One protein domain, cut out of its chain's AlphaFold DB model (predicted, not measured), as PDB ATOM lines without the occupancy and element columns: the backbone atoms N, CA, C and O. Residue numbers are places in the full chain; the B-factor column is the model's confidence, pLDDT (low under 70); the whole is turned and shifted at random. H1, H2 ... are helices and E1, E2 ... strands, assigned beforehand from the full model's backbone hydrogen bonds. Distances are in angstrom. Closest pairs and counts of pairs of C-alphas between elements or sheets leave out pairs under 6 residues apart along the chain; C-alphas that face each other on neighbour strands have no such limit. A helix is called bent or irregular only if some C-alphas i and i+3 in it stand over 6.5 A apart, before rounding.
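What this domain is: This is residues 7 to 162 of the 222 residues of an uncharacterized protein of Sphingobacterium sp. DR205 (UniProt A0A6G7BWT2). A twisted four-strand sheet is covered on one face by two side-by-side helical rods, H1 and H4b, while H3a packs on H4b beyond the sheet. The helical hairpin of H3b and H4a extends past the sheet and makes one end of the longest axis; at another corner H6 leads away, its residues 155 to 162 sticking out. The 156 printed residues hold six named helices and four strands in the order H1 E1 E2 E3 E4 H2 H3 H4 H5 H6, a mixed class in two layers. The sheet E1 E2 E3 E4 is antiparallel and a meander, each strand the neighbour of the one before. The whole is compact, with a radius of gyration of the C-alphas of 16.5 A and spans of 50 by 38 by 29 A.

Where its parts are: The strands are E1, residues 30 to 34, E2, 37 to 43, E3, 48 to 54, 19.8 A long, and E4, 62 to 65. H1, residues 7 to 24, begins at C-alpha 7 (154.677, 125.506, 157.010) and is 26.1 A long; it is irregular, with C-alphas 17 and 20 7.4 A apart. H2 is residues 70 to 73. H3, 78 to 101, and H4, 105 to 135, were each assigned as one helix by hydrogen bonds but are bent: C-alphas 90 and 93 are 7.0 A apart, and 116 and 119 8.1 A. Their arms are H3a, 78 to 90, H3b, 93 to 101, H4a, 105 to 116, and H4b, 119 to 135, 24.4 A long. H5 is 137 to 141; H6, 145 to 162, 25.9 A long, ends at C-alpha 162 (135.279, 100.953, 147.854).

How they stand to each other: In the sheet, N 32 and O 39 are 2.8 A apart between E1 and E2, N 40 and O 51 2.8 A between E2 and E3, and N 64 and O 50 2.8 A between E3 and E4, within hydrogen-bond range. H1 is on the sheet at a height of 10.0 A, over E2 and E3. H1 touches H4b at a shallow tilt of 15 degrees, the same way, closest at the C-alphas of His 17 and Asn 127, 5.5 A. H4b, with residues 121 to 128 alone, touches H3a, closest at the C-alphas of Tyr 83 and Tyr 125, 6.5 A. The hairpin H3b and H4a is closest at the C-alphas of Pro 94 and Phe 106, 5.1 A. H2 and H5 only graze the sheet; H2 touches H6, closest at the C-alphas of Leu 73 and Leu 147, 5.5 A. H6 and H4b are apart. In H3a, H3b, H4a, H4b and H6 every O i to N i+4 pair is within hydrogen-bond range; H1 has 9 of 14, H5 0 of 1 but 2 of 2 O i to N i+3 pairs, and H2 is too short for an O i to N i+4 pair.

The domain as a whole: The C-alphas of Ala 23 and Thr 101 are the two farthest apart, 50.6 A. The printed part has no cut and no long link. Its mean pLDDT is 94.2, and no printed residue is under 70.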
ATOM      1  N   TYR A   7     154.283 124.926 158.288       90.88
ATOM      2  CA  TYR A   7     154.677 125.506 157.010       90.88
ATOM      3  C   TYR A   7     156.190 125.781 156.897       90.88
ATOM      4  O   TYR A   7     156.825 125.387 155.920       90.88
ATOM      5  N   THR A   8     156.791 126.448 157.887       90.56
ATOM      6  CA  THR A   8     158.213 126.826 157.830       90.56
ATOM      7  C   THR A   8     159.118 125.606 157.948       90.56
ATOM      8  O   THR A   8     160.115 125.525 157.237       90.56
ATOM      9  N   ASP A   9     158.767 124.657 158.816       91.75
ATOM     10  CA  ASP A   9     159.532 123.420 158.965       91.75
ATOM     11  C   ASP A   9     159.496 122.585 157.678       91.75
ATOM     12  O   ASP A   9     160.547 122.160 157.200       91.75
ATOM     13  N   THR A  10     158.321 122.426 157.064       93.31
ATOM     14  CA  THR A  10     158.164 121.693 155.801       93.31
ATOM     15  C   THR A  10     158.929 122.364 154.660       93.31
ATOM     16  O   THR A  10     159.663 121.690 153.939       93.31
ATOM     17  N   LYS A  11     158.845 123.695 154.530       94.50
ATOM     18  CA  LYS A  11     159.599 124.456 153.519       94.50
ATOM     19  C   LYS A  11     161.113 124.265 153.653       94.50
ATOM     20  O   LYS A  11     161.787 123.972 152.667       94.50
ATOM     21  N   GLU A  12     161.645 124.372 154.871       94.88
ATOM     22  CA  GLU A  12     163.073 124.148 155.145       94.88
ATOM     23  C   GLU A  12     163.498 122.705 154.822       94.88
ATOM     24  O   GLU A  12     164.586 122.477 154.284       94.88
ATOM     25  N   SER A  13     162.639 121.724 155.106       96.69
ATOM     26  CA  SER A  13     162.875 120.323 154.753       96.69
ATOM     27  C   SER A  13     162.884 120.085 153.241       96.69
ATOM     28  O   SER A  13     163.756 119.354 152.764       96.69
ATOM     29  N   ILE A  14     161.984 120.718 152.481       97.50
ATOM     30  CA  ILE A  14     161.966 120.640 151.012       97.50
ATOM     31  C   ILE A  14     163.292 121.162 150.446       97.50
ATOM     32  O   ILE A  14     163.982 120.448 149.716       97.50
ATOM     33  N   GLU A  15     163.699 122.370 150.839       95.38
ATOM     34  CA  GLU A  15     164.948 122.981 150.365       95.38
ATOM     35  C   GLU A  15     166.168 122.107 150.680       95.38
ATOM     36  O   GLU A  15     167.045 121.912 149.833       95.38
ATOM     37  N   ARG A  16     166.217 121.539 151.889       97.50
ATOM     38  CA  ARG A  16     167.323 120.690 152.333       97.50
ATOM     39  C   ARG A  16     167.410 119.388 151.538       97.50
ATOM     40  O   ARG A  16     168.463 119.096 150.966       97.50
ATOM     41  N   HIS A  17     166.330 118.611 151.506       98.50
ATOM     42  CA  HIS A  17     166.355 117.233 150.999       98.50
ATOM     43  C   HIS A  17     166.332 117.151 149.475       98.50
ATOM     44  O   HIS A  17     166.897 116.217 148.906       98.50
ATOM     45  N   PHE A  18     165.761 118.154 148.805       98.38
ATOM     46  CA  PHE A  18     165.605 118.170 147.348       98.38
ATOM     47  C   PHE A  18     166.600 119.087 146.624       98.38
ATOM     48  O   PHE A  18     166.567 119.195 145.400       98.38
ATOM     49  N   SER A  19     167.560 119.680 147.342       96.62
ATOM     50  CA  SER A  19     168.629 120.508 146.755       96.62
ATOM     51  C   SER A  19     169.438 119.806 145.651       96.62
ATOM     52  O   SER A  19     169.960 120.466 144.747       96.62
ATOM     53  N   PHE A  20     169.515 118.469 145.674       97.88
ATOM     54  CA  PHE A  20     170.211 117.676 144.657       97.88
ATOM     55  C   PHE A  20     169.586 117.796 143.257       97.88
ATOM     56  O   PHE A  20     170.302 117.616 142.272       97.88
ATOM     57  N   LEU A  21     168.295 118.138 143.146       98.19
ATOM     58  CA  LEU A  21     167.592 118.274 141.863       98.19
ATOM     59  C   LEU A  21     168.250 119.312 140.946       98.19
ATOM     60  O   LEU A  21     168.234 119.162 139.725       98.19
ATOM     61  N   LYS A  22     168.931 120.314 141.516       97.12
ATOM     62  CA  LYS A  22     169.704 121.303 140.751       97.12
ATOM     63  C   LYS A  22     170.773 120.655 139.861       97.12
ATOM     64  O   LYS A  22     171.035 121.144 138.766       97.12
ATOM     65  N   ALA A  23     171.374 119.546 140.299       96.88
ATOM     66  CA  ALA A  23     172.348 118.803 139.496       96.88
ATOM     67  C   ALA A  23     171.714 118.114 138.270       96.88
ATOM     68  O   ALA A  23     172.426 117.765 137.334       96.88
ATOM     69  N   PHE A  24     170.386 117.966 138.261       97.00
ATOM     70  CA  PHE A  24     169.581 117.377 137.187       97.00
ATOM     71  C   PHE A  24     168.856 118.437 136.339       97.00
ATOM     72  O   PHE A  24     167.911 118.124 135.617       97.00
ATOM     73  N   GLY A  25     169.287 119.701 136.428       97.56
ATOM     74  CA  GLY A  25     168.764 120.794 135.606       97.56
ATOM     75  C   GLY A  25     167.405 121.339 136.047       97.56
ATOM     76  O   GLY A  25     166.792 122.089 135.294       97.56
ATOM     77  N   PHE A  26     166.931 120.984 137.242       98.44
ATOM     78  CA  PHE A  26     165.707 121.558 137.794       98.44
ATOM     79  C   PHE A  26     165.901 123.019 138.210       98.44
ATOM     80  O   PHE A  26     166.975 123.421 138.677       98.44
ATOM     81  N   SER A  27     164.834 123.806 138.075       97.88
ATOM     82  CA  SER A  27     164.744 125.163 138.608       97.88
ATOM     83  C   SER A  27     164.810 125.184 140.143       97.88
ATOM     84  O   SER A  27     164.732 124.158 140.823       97.88
ATOM     85  N   ALA A  28     164.922 126.380 140.721       97.06
ATOM     86  CA  ALA A  28     164.571 126.543 142.130       97.06
ATOM     87  C   ALA A  28     163.088 126.187 142.344       97.06
ATOM     88  O   ALA A  28     162.295 126.263 141.402       97.06
ATOM     89  N   PHE A  29     162.740 125.802 143.573       97.62
ATOM     90  CA  PHE A  29     161.342 125.634 143.954       97.62
ATOM     91  C   PHE A  29     160.630 126.988 143.929       97.62
ATOM     92  O   PHE A  29     161.096 127.955 144.534       97.62
ATOM     93  N   GLU A  30     159.503 127.039 143.231       97.06
ATOM     94  CA  GLU A  30     158.573 128.157 143.217       97.06
ATOM     95  C   GLU A  30     157.378 127.812 144.101       97.06
ATOM     96  O   GLU A  30     156.765 126.755 143.960       97.06
ATOM     97  N   GLU A  31     157.054 128.710 145.026       96.44
ATOM     98  CA  GLU A  31     155.905 128.554 145.907       96.44
ATOM     99  C   GLU A  31     154.651 129.137 145.250       96.44
ATOM    100  O   GLU A  31     154.656 130.281 144.785       96.44
ATOM    101  N   LYS A  32     153.566 128.365 145.247       95.12
ATOM    102  CA  LYS A  32     152.239 128.789 144.794       95.12
ATOM    103  C   LYS A  32     151.204 128.444 145.849       95.12
ATOM    104  O   LYS A  32     151.243 127.370 146.434       95.12
ATOM    105  N   GLN A  33     150.250 129.340 146.059       92.31
ATOM    106  CA  GLN A  33     149.106 129.072 146.921       92.31
ATOM    107  C   GLN A  33     147.873 128.804 146.058       92.31
ATOM    108  O   GLN A  33     147.487 129.656 145.254       92.31
ATOM    109  N   LEU A  34     147.258 127.637 146.237       88.25
ATOM    110  CA  LEU A  34     146.031 127.231 145.557       88.25
ATOM    111  C   LEU A  34     144.978 126.925 146.621       88.25
ATOM    112  O   LEU A  34     145.098 125.966 147.371       88.25
ATOM    113  N   ALA A  35     143.959 127.781 146.727       87.81
ATOM    114  CA  ALA A  35     142.972 127.711 147.805       87.81
ATOM    115  C   ALA A  35     143.634 127.619 149.204       87.81
ATOM    116  O   ALA A  35     144.248 128.591 149.658       87.81
ATOM    117  N   TYR A  36     143.501 126.475 149.880       85.19
ATOM    118  CA  TYR A  36     144.039 126.218 151.221       85.19
ATOM    119  C   TYR A  36     145.408 125.510 151.209       85.19
ATOM    120  O   TYR A  36     145.989 125.283 152.274       85.19
ATOM    121  N   GLU A  37     145.939 125.213 150.023       91.81
ATOM    122  CA  GLU A  37     147.160 124.442 149.802       91.81
ATOM    123  C   GLU A  37     148.344 125.339 149.420       91.81
ATOM    124  O   GLU A  37     148.207 126.347 148.717       91.81
ATOM    125  N   TYR A  38     149.529 124.942 149.878       94.75
ATOM    126  CA  TYR A  38     150.814 125.498 149.473       94.75
ATOM    127  C   TYR A  38     151.544 124.465 148.627       94.75
ATOM    128  O   TYR A  38     151.879 123.394 149.125       94.75
ATOM    129  N   HIS A  39     151.809 124.813 147.375       97.38
ATOM    130  CA  HIS A  39     152.544 124.016 146.402       97.38
ATOM    131  C   HIS A  39     153.962 124.552 146.257       97.38
ATOM    132  O   HIS A  39     154.177 125.761 146.155       97.38
ATOM    133  N   PHE A  40     154.925 123.645 146.219       97.94
ATOM    134  CA  PHE A  40     156.332 123.907 145.969       97.94
ATOM    135  C   PHE A  40     156.710 123.155 144.703       97.94
ATOM    136  O   PHE A  40     157.008 121.959 144.727       97.94
ATOM    137  N   GLU A  41     156.711 123.878 143.590       98.00
ATOM    138  CA  GLU A  41     156.945 123.306 142.272       98.00
ATOM    139  C   GLU A  41     158.384 123.532 141.812       98.00
ATOM    140  O   GLU A  41     158.936 124.624 141.935       98.00
ATOM    141  N   THR A  42     158.991 122.524 141.198       98.31
ATOM    142  CA  THR A  42     160.239 122.676 140.443       98.31
ATOM    143  C   THR A  42     160.190 121.842 139.176       98.31
ATOM    144  O   THR A  42     159.568 120.783 139.143       98.31
ATOM    145  N   LYS A  43     160.839 122.299 138.107       98.00
ATOM    146  CA  LYS A  43     160.810 121.596 136.821       98.00
ATOM    147  C   LYS A  43     162.124 121.672 136.064       98.00
ATOM    148  O   LYS A  43     162.898 122.614 136.237       98.00
ATOM    149  N   ASN A  44     162.324 120.700 135.186       97.62
ATOM    150  CA  ASN A  44     163.257 120.759 134.066       97.62
ATOM    151  C   ASN A  44     162.467 120.613 132.744       97.62
ATOM    152  O   ASN A  44     161.242 120.751 132.731       97.62
ATOM    153  N   ASP A  45     163.146 120.333 131.630       96.81
ATOM    154  CA  ASP A  45     162.506 120.222 130.309       96.81
ATOM    155  C   ASP A  45     161.534 119.033 130.166       96.81
ATOM    156  O   ASP A  45     160.723 119.012 129.241       96.81
ATOM    157  N   VAL A  46     161.617 118.028 131.045       96.94
ATOM    158  CA  VAL A  46     160.910 116.740 130.892       96.94
ATOM    159  C   VAL A  46     160.089 116.320 132.115       96.94
ATOM    160  O   VAL A  46     159.231 115.442 132.010       96.94
ATOM    161  N   ALA A  47     160.335 116.927 133.273       97.50
ATOM    162  CA  ALA A  47     159.730 116.564 134.541       97.50
ATOM    163  C   ALA A  47     159.357 117.805 135.362       97.50
ATOM    164  O   ALA A  47     160.157 118.726 135.533       97.50
ATOM    165  N   LEU A  48     158.145 117.781 135.907       98.00
ATOM    166  CA  LEU A  48     157.625 118.669 136.937       98.00
ATOM    167  C   LEU A  48     157.529 117.878 138.239       98.00
ATOM    168  O   LEU A  48     156.936 116.801 138.268       98.00
ATOM    169  N   ILE A  49     158.094 118.423 139.303       98.44
ATOM    170  CA  ILE A  49     157.913 117.954 140.668       98.44
ATOM    171  C   ILE A  49     157.031 118.964 141.381       98.44
ATOM    172  O   ILE A  49     157.329 120.157 141.351       98.44
ATOM    173  N   ASP A  50     155.989 118.473 142.035       98.44
ATOM    174  CA  ASP A  50     155.125 119.271 142.900       98.44
ATOM    175  C   ASP A  50     155.072 118.621 144.281       98.44
ATOM    176  O   ASP A  50     154.800 117.423 144.385       98.44
ATOM    177  N   ILE A  51     155.380 119.396 145.319       98.38
ATOM    178  CA  ILE A  51     155.249 119.009 146.723       98.38
ATOM    179  C   ILE A  51     154.254 119.967 147.361       98.38
ATOM    180  O   ILE A  51     154.506 121.171 147.372       98.38
ATOM    181  N   TRP A  52     153.171 119.457 147.937       96.75
ATOM    182  CA  TRP A  52     152.141 120.319 148.510       96.75
ATOM    183  C   TRP A  52     151.556 119.797 149.813       96.75
ATOM    184  O   TRP A  52     151.710 118.629 150.174       96.75
ATOM    185  N   PHE A  53     150.932 120.713 150.549       94.50
ATOM    186  CA  PHE A  53     150.249 120.467 151.815       94.50
ATOM    187  C   PHE A  53     149.289 121.623 152.125       94.50
ATOM    188  O   PHE A  53     149.518 122.760 151.702       94.50
ATOM    189  N   GLU A  54     148.251 121.381 152.925       89.75
ATOM    190  CA  GLU A  54     147.498 122.475 153.548       89.75
ATOM    191  C   GLU A  54     148.270 122.996 154.762       89.75
ATOM    192  O   GLU A  54     148.920 122.227 155.462       89.75
ATOM    193  N   ALA A  55     148.209 124.293 155.079       80.94
ATOM    194  CA  ALA A  55     148.944 124.849 156.229       80.94
ATOM    195  C   ALA A  55     148.327 124.500 157.602       80.94
ATOM    196  O   ALA A  55     148.239 125.350 158.492       80.94
ATOM    197  N   ASN A  56     147.929 123.245 157.792       79.31
ATOM    198  CA  ASN A  56     147.521 122.664 159.058       79.31
ATOM    199  C   ASN A  56     148.358 121.401 159.342       79.31
ATOM    200  O   ASN A  56     148.790 120.698 158.436       79.31
ATOM    201  N   SER A  57     148.634 121.121 160.616       76.00
ATOM    202  CA  SER A  57     149.506 120.002 161.011       76.00
ATOM    203  C   SER A  57     148.883 118.621 160.801       76.00
ATOM    204  O   SER A  57     149.585 117.622 160.925       76.00
ATOM    205  N   SER A  58     147.575 118.568 160.553       73.50
ATOM    206  CA  SER A  58     146.815 117.334 160.367       73.50
ATOM    207  C   SER A  58     146.816 116.827 158.932       73.50
ATOM    208  O   SER A  58     146.516 115.657 158.714       73.50
ATOM    209  N   THR A  59     147.155 117.664 157.952       80.12
ATOM    210  CA  THR A  59     147.169 117.237 156.556       80.12
ATOM    211  C   THR A  59     148.463 116.540 156.170       80.12
ATOM    212  O   THR A  59     149.542 116.953 156.613       80.12
ATOM    213  N   PRO A  60     148.380 115.507 155.314       89.19
ATOM    214  CA  PRO A  60     149.559 114.902 154.720       89.19
ATOM    215  C   PRO A  60     150.367 115.914 153.909       89.19
ATOM    216  O   PRO A  60     149.839 116.895 153.389       89.19
ATOM    217  N   ILE A  61     151.652 115.615 153.747       95.38
ATOM    218  CA  ILE A  61     152.446 116.179 152.661       95.38
ATOM    219  C   ILE A  61     152.322 115.232 151.473       95.38
ATOM    220  O   ILE A  61     152.517 114.023 151.616       95.38
ATOM    221  N   TRP A  62     152.040 115.782 150.302       96.81
ATOM    222  CA  TRP A  62     151.991 115.037 149.054       96.81
ATOM    223  C   TRP A  62     153.141 115.442 148.141       96.81
ATOM    224  O   TRP A  62     153.668 116.550 148.226       96.81
ATOM    225  N   MET A  63     153.539 114.523 147.264       98.19
ATOM    226  CA  MET A  63     154.554 114.776 146.251       98.19
ATOM    227  C   MET A  63     154.240 114.006 144.974       98.19
ATOM    228  O   MET A  63     153.975 112.801 145.025       98.19
ATOM    229  N   THR A  64     154.356 114.674 143.828       98.50
ATOM    230  CA  THR A  64     154.227 114.049 142.508       98.50
ATOM    231  C   THR A  64     155.419 114.327 141.598       98.50
ATOM    232  O   THR A  64     156.142 115.310 141.765       98.50
ATOM    233  N   VAL A  65     155.602 113.452 140.605       98.25
ATOM    234  CA  VAL A  65     156.406 113.696 139.399       98.25
ATOM    235  C   VAL A  65     155.474 113.589 138.197       98.25
ATOM    236  O   VAL A  65     154.875 112.535 137.974       98.25
ATOM    237  N   ASN A  66     155.335 114.665 137.421       97.44
ATOM    238  CA  ASN A  66     154.415 114.754 136.280       97.44
ATOM    239  C   ASN A  66     152.983 114.287 136.628       97.44
ATOM    240  O   ASN A  66     152.338 113.609 135.832       97.44
ATOM    241  N   GLY A  67     152.506 114.620 137.835       96.44
ATOM    242  CA  GLY A  67     151.168 114.269 138.322       96.44
ATOM    243  C   GLY A  67     151.016 112.856 138.898       96.44
ATOM    244  O   GLY A  67     149.940 112.523 139.384       96.44
ATOM    245  N   TYR A  68     152.063 112.025 138.896       97.69
ATOM    246  CA  TYR A  68     152.040 110.710 139.545       97.69
ATOM    247  C   TYR A  68     152.665 110.773 140.937       97.69
ATOM    248  O   TYR A  68     153.769 111.296 141.087       97.69
ATOM    249  N   TYR A  69     151.988 110.217 141.943       97.88
ATOM    250  CA  TYR A  69     152.472 110.226 143.322       97.88
ATOM    251  C   TYR A  69     153.784 109.456 143.482       97.88
ATOM    252  O   TYR A  69     153.920 108.323 143.025       97.88
ATOM    253  N   VAL A  70     154.757 110.067 144.158       97.81
ATOM    254  CA  VAL A  70     156.097 109.481 144.344       97.81
ATOM    255  C   VAL A  70     156.068 108.222 145.202       97.81
ATOM    256  O   VAL A  70     156.876 107.320 144.982       97.81
ATOM    257  N   ASP A  71     155.123 108.111 146.137       95.75
ATOM    258  CA  ASP A  71     154.970 106.904 146.951       95.75
ATOM    259  C   ASP A  71     154.601 105.664 146.118       95.75
ATOM    260  O   ASP A  71     154.906 104.540 146.520       95.75
ATOM    261  N   HIS A  72     154.065 105.847 144.908       97.44
ATOM    262  CA  HIS A  72     153.798 104.751 143.982       97.44
ATOM    263  C   HIS A  72     155.071 104.134 143.387       97.44
ATOM    264  O   HIS A  72     155.000 103.039 142.838       97.44
ATOM    265  N   LEU A  73     156.253 104.752 143.502       97.69
ATOM    266  CA  LEU A  73     157.509 104.112 143.078       97.69
ATOM    267  C   LEU A  73     157.873 102.898 143.939       97.69
ATOM    268  O   LEU A  73     158.495 101.957 143.446       97.69
ATOM    269  N   GLU A  74     157.474 102.897 145.212       97.38
ATOM    270  CA  GLU A  74     157.802 101.843 146.171       97.38
ATOM    271  C   GLU A  74     156.600 101.534 147.076       97.38
ATOM    272  O   GLU A  74     156.558 101.925 148.242       97.38
ATOM    273  N   LEU A  75     155.637 100.770 146.551       95.12
ATOM    274  CA  LEU A  75     154.380 100.421 147.241       95.12
ATOM    275  C   LEU A  75     154.584  99.786 148.632       95.12
ATOM    276  O   LEU A  75     153.786  99.977 149.549       95.12
ATOM    277  N   GLU A  76     155.687  99.057 148.803       96.12
ATOM    278  CA  GLU A  76     156.028  98.343 150.036       96.12
ATOM    279  C   GLU A  76     157.029  99.094 150.930       96.12
ATOM    280  O   GLU A  76     157.568  98.516 151.876       96.12
ATOM    281  N   ASN A  77     157.277 100.385 150.677       97.75
ATOM    282  CA  ASN A  77     158.218 101.168 151.474       97.75
ATOM    283  C   ASN A  77     157.724 101.337 152.923       97.75
ATOM    284  O   ASN A  77     156.736 102.021 153.211       97.75
ATOM    285  N   SER A  78     158.449 100.726 153.863       97.06
ATOM    286  CA  SER A  78     158.077 100.687 155.279       97.06
ATOM    287  C   SER A  78     158.082 102.058 155.954       97.06
ATOM    288  O   SER A  78     157.289 102.280 156.866       97.06
ATOM    289  N   LYS A  79     158.924 102.996 155.508       97.00
ATOM    290  CA  LYS A  79     158.977 104.355 156.062       97.00
ATOM    291  C   LYS A  79     157.788 105.194 155.606       97.00
ATOM    292  O   LYS A  79     157.215 105.904 156.427       97.00
ATOM    293  N   LEU A  80     157.365 105.067 154.345       96.06
ATOM    294  CA  LEU A  80     156.133 105.715 153.877       96.06
ATOM    295  C   LEU A  80     154.902 105.142 154.596       96.06
ATOM    296  O   LEU A  80     154.023 105.895 155.013       96.06
ATOM    297  N   LYS A  81     154.861 103.819 154.812       95.50
ATOM    298  CA  LYS A  81     153.810 103.170 155.616       95.50
ATOM    299  C   LYS A  81     153.813 103.676 157.064       95.50
ATOM    300  O   LYS A  81     152.757 104.026 157.582       95.50
ATOM    301  N   ALA A  82     154.985 103.784 157.693       95.38
ATOM    302  CA  ALA A  82     155.122 104.321 159.047       95.38
ATOM    303  C   ALA A  82     154.663 105.784 159.152       95.38
ATOM    304  O   ALA A  82     154.011 106.144 160.129       95.38
ATOM    305  N   TYR A  83     154.935 106.611 158.137       95.12
ATOM    306  CA  TYR A  83     154.424 107.981 158.072       95.12
ATOM    307  C   TYR A  83     152.889 108.022 158.053       95.12
ATOM    308  O   TYR A  83     152.293 108.729 158.862       95.12
ATOM    309  N   LYS A  84     152.240 107.210 157.204       92.44
ATOM    310  CA  LYS A  84     150.766 107.126 157.133       92.44
ATOM    311  C   LYS A  84     150.149 106.704 158.476       92.44
ATOM    312  O   LYS A  84     149.151 107.284 158.905       92.44
ATOM    313  N   VAL A  85     150.768 105.746 159.170       93.75
ATOM    314  CA  VAL A  85     150.366 105.348 160.533       93.75
ATOM    315  C   VAL A  85     150.520 106.512 161.513       93.75
ATOM    316  O   VAL A  85     149.566 106.830 162.217       93.75
ATOM    317  N   ALA A  86     151.665 107.196 161.511       93.00
ATOM    318  CA  ALA A  86     151.914 108.322 162.408       93.00
ATOM    319  C   ALA A  86     150.926 109.480 162.187       93.00
ATOM    320  O   ALA A  86     150.411 110.022 163.161       93.00
ATOM    321  N   LEU A  87     150.602 109.824 160.932       91.19
ATOM    322  CA  LEU A  87     149.562 110.816 160.631       91.19
ATOM    323  C   LEU A  87     148.199 110.391 161.189       91.19
ATOM    324  O   LEU A  87     147.478 111.192 161.782       91.19
ATOM    325  N   THR A  88     147.863 109.112 161.026       90.50
ATOM    326  CA  THR A  88     146.578 108.573 161.471       90.50
ATOM    327  C   THR A  88     146.448 108.631 162.990       90.50
ATOM    328  O   THR A  88     145.417 109.045 163.515       90.50
ATOM    329  N   GLU A  89     147.487 108.210 163.706       90.94
ATOM    330  CA  GLU A  89     147.490 108.141 165.168       90.94
ATOM    331  C   GLU A  89     147.594 109.515 165.824       90.94
ATOM    332  O   GLU A  89     146.875 109.779 166.787       90.94
ATOM    333  N   ASN A  90     148.444 110.393 165.291       90.06
ATOM    334  CA  ASN A  90     148.706 111.690 165.908       90.06
ATOM    335  C   ASN A  90     147.670 112.747 165.523       90.06
ATOM    336  O   ASN A  90     147.468 113.688 166.292       90.06
ATOM    337  N   TYR A  91     147.035 112.617 164.350       89.00
ATOM    338  CA  TYR A  91     146.201 113.679 163.789       89.00
ATOM    339  C   TYR A  91     144.803 113.218 163.381       89.00
ATOM    340  O   TYR A  91     143.833 113.764 163.904       89.00
ATOM    341  N   ASN A  92     144.671 112.211 162.510       89.12
ATOM    342  CA  ASN A  92     143.357 111.855 161.953       89.12
ATOM    343  C   ASN A  92     142.400 111.333 163.028       89.12
ATOM    344  O   ASN A  92     141.291 111.838 163.141       89.12
ATOM    345  N   LYS A  93     142.839 110.388 163.870       90.81
ATOM    346  CA  LYS A  93     141.997 109.821 164.938       90.81
ATOM    347  C   LYS A  93     141.516 110.885 165.939       90.81
ATOM    348  O   LYS A  93     140.314 110.943 166.188       90.81
ATOM    349  N   PRO A  94     142.383 111.752 166.505       90.31
ATOM    350  CA  PRO A  94     141.909 112.862 167.332       90.31
ATOM    351  C   PRO A  94     140.971 113.812 166.578       90.31
ATOM    352  O   PRO A  94     139.990 114.287 167.144       90.31
ATOM    353  N   PHE A  95     141.235 114.090 165.299       89.50
ATOM    354  CA  PHE A  95     140.376 114.971 164.512       89.50
ATOM    355  C   PHE A  95     138.985 114.365 164.274       89.50
ATOM    356  O   PHE A  95     137.985 115.050 164.461       89.50
ATOM    357  N   GLU A  96     138.898 113.072 163.962       90.25
ATOM    358  CA  GLU A  96     137.633 112.329 163.879       90.25
ATOM    359  C   GLU A  96     136.872 112.387 165.210       90.25
ATOM    360  O   GLU A  96     135.694 112.741 165.238       90.25
ATOM    361  N   GLN A  97     137.558 112.169 166.338       92.62
ATOM    362  CA  GLN A  97     136.957 112.300 167.670       92.62
ATOM    363  C   GLN A  97     136.453 113.720 167.948       92.62
ATOM    364  O   GLN A  97     135.409 113.901 168.583       92.62
ATOM    365  N   TYR A  98     137.165 114.745 167.472       91.81
ATOM    366  CA  TYR A  98     136.683 116.120 167.526       91.81
ATOM    367  C   TYR A  98     135.399 116.296 166.707       91.81
ATOM    368  O   TYR A  98     134.448 116.872 167.229       91.81
ATOM    369  N   LEU A  99     135.334 115.783 165.477       90.62
ATOM    370  CA  LEU A  99     134.135 115.880 164.637       90.62
ATOM    371  C   LEU A  99     132.927 115.166 165.265       90.62
ATOM    372  O   LEU A  99     131.813 115.680 165.202       90.62
ATOM    373  N   GLU A 100     133.145 114.025 165.921       93.56
ATOM    374  CA  GLU A 100     132.087 113.248 166.579       93.56
ATOM    375  C   GLU A 100     131.578 113.887 167.878       93.56
ATOM    376  O   GLU A 100     130.389 113.821 168.194       93.56
ATOM    377  N   THR A 101     132.473 114.486 168.668       94.00
ATOM    378  CA  THR A 101     132.159 114.923 170.042       94.00
ATOM    379  C   THR A 101     132.092 116.437 170.218       94.00
ATOM    380  O   THR A 101     131.599 116.919 171.240       94.00
ATOM    381  N   ASN A 102     132.621 117.194 169.255       92.88
ATOM    382  CA  ASN A 102     132.868 118.634 169.312       92.88
ATOM    383  C   ASN A 102     133.701 119.079 170.539       92.88
ATOM    384  O   ASN A 102     133.565 120.201 171.032       92.88
ATOM    385  N   GLN A 103     134.560 118.202 171.073       94.50
ATOM    386  CA  GLN A 103     135.394 118.506 172.239       94.50
ATOM    387  C   GLN A 103     136.763 119.062 171.830       94.50
ATOM    388  O   GLN A 103     137.604 118.356 171.277       94.50
ATOM    389  N   ALA A 104     137.043 120.312 172.200       92.12
ATOM    390  CA  ALA A 104     138.298 120.996 171.865       92.12
ATOM    391  C   ALA A 104     139.572 120.327 172.429       92.12
ATOM    392  O   ALA A 104     140.673 120.637 171.978       92.12
ATOM    393  N   ILE A 105     139.448 119.404 173.391       93.69
ATOM    394  CA  ILE A 105     140.591 118.654 173.934       93.69
ATOM    395  C   ILE A 105     141.348 117.886 172.843       93.69
ATOM    396  O   ILE A 105     142.573 117.838 172.876       93.69
ATOM    397  N   PHE A 106     140.639 117.361 171.843       91.06
ATOM    398  CA  PHE A 106     141.250 116.623 170.740       91.06
ATOM    399  C   PHE A 106     142.032 117.538 169.785       91.06
ATOM    400  O   PHE A 106     143.087 117.154 169.287       91.06
ATOM    401  N   LEU A 107     141.597 118.791 169.602       87.12
ATOM    402  CA  LEU A 107     142.369 119.789 168.849       87.12
ATOM    403  C   LEU A 107     143.661 120.182 169.582       87.12
ATOM    404  O   LEU A 107     144.706 120.342 168.952       87.12
ATOM    405  N   ASN A 108     143.611 120.293 170.913       87.44
ATOM    406  CA  ASN A 108     144.812 120.541 171.716       87.44
ATOM    407  C   ASN A 108     145.802 119.374 171.608       87.44
ATOM    408  O   ASN A 108     146.996 119.615 171.451       87.44
ATOM    409  N   GLN A 109     145.312 118.128 171.614       88.62
ATOM    410  CA  GLN A 109     146.154 116.945 171.416       88.62
ATOM    411  C   GLN A 109     146.888 116.985 170.072       88.62
ATOM    412  O   GLN A 109     148.088 116.741 170.046       88.62
ATOM    413  N   ILE A 110     146.220 117.357 168.974       87.19
ATOM    414  CA  ILE A 110     146.860 117.506 167.651       87.19
ATOM    415  C   ILE A 110     148.020 118.508 167.714       87.19
ATOM    416  O   ILE A 110     149.122 118.225 167.236       87.19
ATOM    417  N   ALA A 111     147.790 119.672 168.328       85.06
ATOM    418  CA  ALA A 111     148.810 120.709 168.461       85.06
ATOM    419  C   ALA A 111     149.991 120.254 169.341       85.06
ATOM    420  O   ALA A 111     151.149 120.515 169.007       85.06
ATOM    421  N   GLU A 112     149.711 119.551 170.440       88.75
ATOM    422  CA  GLU A 112     150.721 118.977 171.333       88.75
ATOM    423  C   GLU A 112     151.555 117.898 170.634       88.75
ATOM    424  O   GLU A 112     152.783 117.934 170.718       88.75
ATOM    425  N   GLN A 113     150.918 116.988 169.888       89.44
ATOM    426  CA  GLN A 113     151.623 115.963 169.115       89.44
ATOM    427  C   GLN A 113     152.539 116.594 168.071       89.44
ATOM    428  O   GLN A 113     153.716 116.237 167.973       89.44
ATOM    429  N   TYR A 114     152.046 117.604 167.347       87.81
ATOM    430  CA  TYR A 114     152.886 118.316 166.393       87.81
ATOM    431  C   TYR A 114     154.113 118.945 167.075       87.81
ATOM    432  O   TYR A 114     155.235 118.810 166.583       87.81
ATOM    433  N   ALA A 115     153.920 119.581 168.235       86.44
ATOM    434  CA  ALA A 115     155.005 120.186 169.004       86.44
ATOM    435  C   ALA A 115     156.010 119.158 169.557       86.44
ATOM    436  O   ALA A 115     157.179 119.500 169.747       86.44
ATOM    437  N   MET A 116     155.575 117.921 169.816       88.94
ATOM    438  CA  MET A 116     156.428 116.844 170.318       88.94
ATOM    439  C   MET A 116     157.313 116.225 169.235       88.94
ATOM    440  O   MET A 116     158.510 116.071 169.459       88.94
ATOM    441  N   ASN A 117     156.735 115.825 168.100       88.75
ATOM    442  CA  ASN A 117     157.450 115.045 167.079       88.75
ATOM    443  C   ASN A 117     157.014 115.342 165.634       88.75
ATOM    444  O   ASN A 117     157.584 114.781 164.695       88.75
ATOM    445  N   GLY A 118     156.044 116.234 165.415       89.25
ATOM    446  CA  GLY A 118     155.480 116.486 164.089       89.25
ATOM    447  C   GLY A 118     156.509 116.975 163.074       89.25
ATOM    448  O   GLY A 118     156.494 116.548 161.918       89.25
ATOM    449  N   LYS A 119     157.458 117.811 163.507       90.81
ATOM    450  CA  LYS A 119     158.586 118.239 162.669       90.81
ATOM    451  C   LYS A 119     159.422 117.054 162.180       90.81
ATOM    452  O   LYS A 119     159.710 116.955 160.994       90.81
ATOM    453  N   GLU A 120     159.812 116.165 163.086       93.56
ATOM    454  CA  GLU A 120     160.707 115.038 162.796       93.56
ATOM    455  C   GLU A 120     160.036 114.002 161.891       93.56
ATOM    456  O   GLU A 120     160.667 113.478 160.973       93.56
ATOM    457  N   ILE A 121     158.740 113.756 162.105       93.62
ATOM    458  CA  ILE A 121     157.925 112.863 161.272       93.62
ATOM    459  C   ILE A 121     157.894 113.362 159.822       93.62
ATOM    460  O   ILE A 121     158.221 112.609 158.903       93.62
ATOM    461  N   ASN A 122     157.543 114.635 159.621       94.00
ATOM    462  CA  ASN A 122     157.452 115.233 158.288       94.00
ATOM    463  C   ASN A 122     158.821 115.342 157.609       94.00
ATOM    464  O   ASN A 122     158.952 115.071 156.417       94.00
ATOM    465  N   ASP A 123     159.858 115.677 158.374       95.69
ATOM    466  CA  ASP A 123     161.217 115.757 157.860       95.69
ATOM    467  C   ASP A 123     161.747 114.400 157.383       95.69
ATOM    468  O   ASP A 123     162.332 114.296 156.305       95.69
ATOM    469  N   SER A 124     161.515 113.350 158.175       96.81
ATOM    470  CA  SER A 124     161.885 111.975 157.833       96.81
ATOM    471  C   SER A 124     161.151 111.492 156.579       96.81
ATOM    472  O   SER A 124     161.758 110.855 155.716       96.81
ATOM    473  N   TYR A 125     159.869 111.844 156.443       97.44
ATOM    474  CA  TYR A 125     159.067 111.529 155.264       97.44
ATOM    475  C   TYR A 125     159.590 112.221 153.999       97.44
ATOM    476  O   TYR A 125     159.853 111.550 153.003       97.44
ATOM    477  N   LEU A 126     159.828 113.536 154.048       98.25
ATOM    478  CA  LEU A 126     160.398 114.286 152.924       98.25
ATOM    479  C   LEU A 126     161.793 113.784 152.539       98.25
ATOM    480  O   LEU A 126     162.103 113.663 151.353       98.25
ATOM    481  N   ASN A 127     162.624 113.452 153.530       98.50
ATOM    482  CA  ASN A 127     163.911 112.819 153.278       98.50
ATOM    483  C   ASN A 127     163.730 111.490 152.535       98.50
ATOM    484  O   ASN A 127     164.390 111.265 151.523       98.50
ATOM    485  N   GLU A 128     162.816 110.628 152.985       98.62
ATOM    486  CA  GLU A 128     162.573 109.346 152.324       98.62
ATOM    487  C   GLU A 128     162.051 109.511 150.895       98.62
ATOM    488  O   GLU A 128     162.547 108.829 150.003       98.62
ATOM    489  N   LEU A 129     161.126 110.442 150.644       98.56
ATOM    490  CA  LEU A 129     160.685 110.767 149.284       98.56
ATOM    491  C   LEU A 129     161.866 111.193 148.399       98.56
ATOM    492  O   LEU A 129     161.991 110.736 147.262       98.56
ATOM    493  N   SER A 130     162.779 112.009 148.931       98.56
ATOM    494  CA  SER A 130     163.994 112.409 148.213       98.56
ATOM    495  C   SER A 130     164.899 111.212 147.891       98.56
ATOM    496  O   SER A 130     165.444 111.116 146.790       98.56
ATOM    497  N   GLU A 131     165.026 110.263 148.819       98.62
ATOM    498  CA  GLU A 131     165.822 109.050 148.637       98.62
ATOM    499  C   GLU A 131     165.171 108.075 147.646       98.62
ATOM    500  O   GLU A 131     165.883 107.447 146.864       98.62
ATOM    501  N   ILE A 132     163.838 107.987 147.610       98.62
ATOM    502  CA  ILE A 132     163.098 107.241 146.581       98.62
ATOM    503  C   ILE A 132     163.418 107.814 145.202       98.62
ATOM    504  O   ILE A 132     163.816 107.067 144.310       98.62
ATOM    505  N   ILE A 133     163.342 109.136 145.025       98.25
ATOM    506  CA  ILE A 133     163.710 109.767 143.751       98.25
ATOM    507  C   ILE A 133     165.161 109.453 143.370       98.25
ATOM    508  O   ILE A 133     165.430 109.152 142.211       98.25
ATOM    509  N   LYS A 134     166.103 109.459 144.322       98.25
ATOM    510  CA  LYS A 134     167.507 109.100 144.045       98.25
ATOM    511  C   LYS A 134     167.670 107.640 143.612       98.25
ATOM    512  O   LYS A 134     168.478 107.365 142.726       98.25
ATOM    513  N   ARG A 135     166.913 106.709 144.203       98.06
ATOM    514  CA  ARG A 135     166.906 105.288 143.801       98.06
ATOM    515  C   ARG A 135     166.255 105.075 142.433       98.06
ATOM    516  O   ARG A 135     166.720 104.237 141.666       98.06
ATOM    517  N   HIS A 136     165.240 105.872 142.109       97.81
ATOM    518  CA  HIS A 136     164.480 105.825 140.856       97.81
ATOM    519  C   HIS A 136     164.805 107.015 139.949       97.81
ATOM    520  O   HIS A 136     163.918 107.618 139.351       97.81
ATOM    521  N   ILE A 137     166.089 107.365 139.832       96.94
ATOM    522  CA  ILE A 137     166.532 108.632 139.225       96.94
ATOM    523  C   ILE A 137     166.059 108.844 137.779       96.94
ATOM    524  O   ILE A 137     165.970 109.974 137.307       96.94
ATOM    525  N   THR A 138     165.713 107.768 137.072       97.00
ATOM    526  CA  THR A 138     165.197 107.806 135.699       97.00
ATOM    527  C   THR A 138     163.879 108.573 135.566       97.00
ATOM    528  O   THR A 138     163.604 109.088 134.478       97.00
ATOM    529  N   VAL A 139     163.097 108.727 136.644       97.25
ATOM    530  CA  VAL A 139     161.874 109.552 136.628       97.25
ATOM    531  C   VAL A 139     162.173 111.028 136.379       97.25
ATOM    532  O   VAL A 139     161.376 111.712 135.741       97.25
ATOM    533  N   LEU A 140     163.355 111.510 136.788       96.69
ATOM    534  CA  LEU A 140     163.805 112.886 136.535       96.69
ATOM    535  C   LEU A 140     164.085 113.158 135.050       96.69
ATOM    536  O   LEU A 140     164.139 114.315 134.634       96.69
ATOM    537  N   SER A 141     164.239 112.090 134.265       94.88
ATOM    538  CA  SER A 141     164.408 112.118 132.812       94.88
ATOM    539  C   SER A 141     163.114 111.766 132.063       94.88
ATOM    540  O   SER A 141     163.159 111.478 130.869       94.88
ATOM    541  N   GLY A 142     161.967 111.744 132.753       93.62
ATOM    542  CA  GLY A 142     160.652 111.480 132.160       93.62
ATOM    543  C   GLY A 142     160.293 109.998 131.986       93.62
ATOM    544  O   GLY A 142     159.260 109.698 131.388       93.62
ATOM    545  N   ASN A 143     161.089 109.055 132.506       97.06
ATOM    546  CA  ASN A 143     160.686 107.647 132.521       97.06
ATOM    547  C   ASN A 143     159.693 107.391 133.665       97.06
ATOM    548  O   ASN A 143     160.090 107.230 134.815       97.06
ATOM    549  N   LEU A 144     158.401 107.345 133.332       97.00
ATOM    550  CA  LEU A 144     157.303 107.205 134.295       97.00
ATOM    551  C   LEU A 144     156.638 105.820 134.272       97.00
ATOM    552  O   LEU A 144     155.557 105.663 134.830       97.00
ATOM    553  N   GLU A 145     157.221 104.817 133.611       97.19
ATOM    554  CA  GLU A 145     156.564 103.515 133.401       97.19
ATOM    555  C   GLU A 145     156.182 102.825 134.722       97.19
ATOM    556  O   GLU A 145     155.042 102.383 134.892       97.19
ATOM    557  N   VAL A 146     157.109 102.806 135.684       96.38
ATOM    558  CA  VAL A 146     156.876 102.238 137.022       96.38
ATOM    559  C   VAL A 146     155.792 103.020 137.763       96.38
ATOM    560  O   VAL A 146     154.861 102.418 138.292       96.38
ATOM    561  N   LEU A 147     155.868 104.356 137.748       96.38
ATOM    562  CA  LEU A 147     154.867 105.233 138.367       96.38
ATOM    563  C   LEU A 147     153.469 104.974 137.804       96.38
ATOM    564  O   LEU A 147     152.523 104.800 138.567       96.38
ATOM    565  N   ARG A 148     153.337 104.898 136.477       97.12
ATOM    566  CA  ARG A 148     152.067 104.625 135.794       97.12
ATOM    567  C   ARG A 148     151.497 103.272 136.191       97.12
ATOM    568  O   ARG A 148     150.365 103.204 136.656       97.12
ATOM    569  N   THR A 149     152.307 102.224 136.068       97.75
ATOM    570  CA  THR A 149     151.895 100.849 136.374       97.75
ATOM    571  C   THR A 149     151.451 100.714 137.828       97.75
ATOM    572  O   THR A 149     150.388 100.164 138.115       97.75
ATOM    573  N   ASN A 150     152.224 101.266 138.762       98.06
ATOM    574  CA  ASN A 150     151.898 101.180 140.180       98.06
ATOM    575  C   ASN A 150     150.699 102.055 140.557       98.06
ATOM    576  O   ASN A 150     149.906 101.652 141.403       98.06
ATOM    577  N   THR A 151     150.503 103.194 139.888       97.00
ATOM    578  CA  THR A 151     149.287 104.005 140.050       97.00
ATOM    579  C   THR A 151     148.043 103.221 139.640       97.00
ATOM    580  O   THR A 151     147.054 103.239 140.363       97.00
ATOM    581  N   GLU A 152     148.092 102.471 138.535       96.88
ATOM    582  CA  GLU A 152     146.976 101.607 138.125       96.88
ATOM    583  C   GLU A 152     146.692 100.489 139.140       96.88
ATOM    584  O   GLU A 152     145.533 100.143 139.368       96.88
ATOM    585  N   ILE A 153     147.731  99.923 139.763       96.75
ATOM    586  CA  ILE A 153     147.581  98.916 140.826       96.75
ATOM    587  C   ILE A 153     146.880  99.525 142.043       96.75
ATOM    588  O   ILE A 153     145.908  98.949 142.533       96.75
ATOM    589  N   VAL A 154     147.349 100.686 142.510       95.38
ATOM    590  CA  VAL A 154     146.768 101.388 143.664       95.38
ATOM    591  C   VAL A 154     145.317 101.773 143.383       95.38
ATOM    592  O   VAL A 154     144.452 101.512 144.216       95.38
ATOM    593  N   GLN A 155     145.030 102.302 142.193       94.75
ATOM    594  CA  GLN A 155     143.678 102.683 141.793       94.75
ATOM    595  C   GLN A 155     142.722 101.482 141.792       94.75
ATOM    596  O   GLN A 155     141.642 101.553 142.373       94.75
ATOM    597  N   LYS A 156     143.134 100.347 141.214       95.88
ATOM    598  CA  LYS A 156     142.325  99.116 141.217       95.88
ATOM    599  C   LYS A 156     142.080  98.581 142.626       95.88
ATOM    600  O   LYS A 156     140.988  98.098 142.911       95.88
ATOM    601  N   ALA A 157     143.087  98.640 143.498       94.94
ATOM    602  CA  ALA A 157     142.944  98.213 144.887       94.94
ATOM    603  C   ALA A 157     141.949  99.104 145.644       94.94
ATOM    604  O   ALA A 157     141.059  98.584 146.315       94.94
ATOM    605  N   PHE A 158     142.049 100.424 145.466       93.12
ATOM    606  CA  PHE A 158     141.119 101.394 146.039       93.12
ATOM    607  C   PHE A 158     139.679 101.179 145.548       93.12
ATOM    608  O   PHE A 158     138.746 101.130 146.346       93.12
ATOM    609  N   GLU A 159     139.482 100.975 144.243       92.75
ATOM    610  CA  GLU A 159     138.163 100.686 143.667       92.75
ATOM    611  C   GLU A 159     137.561  99.382 144.209       92.75
ATOM    612  O   GLU A 159     136.363  99.322 144.494       92.75
ATOM    613  N   ALA A 160     138.383  98.344 144.393       94.62
ATOM    614  CA  ALA A 160     137.949  97.072 144.966       94.62
ATOM    615  C   ALA A 160     137.560  97.198 146.449       94.62
ATOM    616  O   ALA A 160     136.573  96.596 146.883       94.62
ATOM    617  N   GLU A 161     138.303  97.991 147.223       94.69
ATOM    618  CA  GLU A 161     137.976  98.300 148.617       94.69
ATOM    619  C   GLU A 161     136.664  99.085 148.705       94.69
ATOM    620  O   GLU A 161     135.734  98.631 149.376       94.69
ATOM    621  N   LYS A 162     136.521 100.169 147.927       92.06
ATOM    622  CA  LYS A 162     135.279 100.953 147.854       92.06
ATOM    623  C   LYS A 162     134.087 100.072 147.469       92.06
ATOM    624  O   LYS A 162     133.024 100.160 148.081       92.06
TER     625      LYS A 162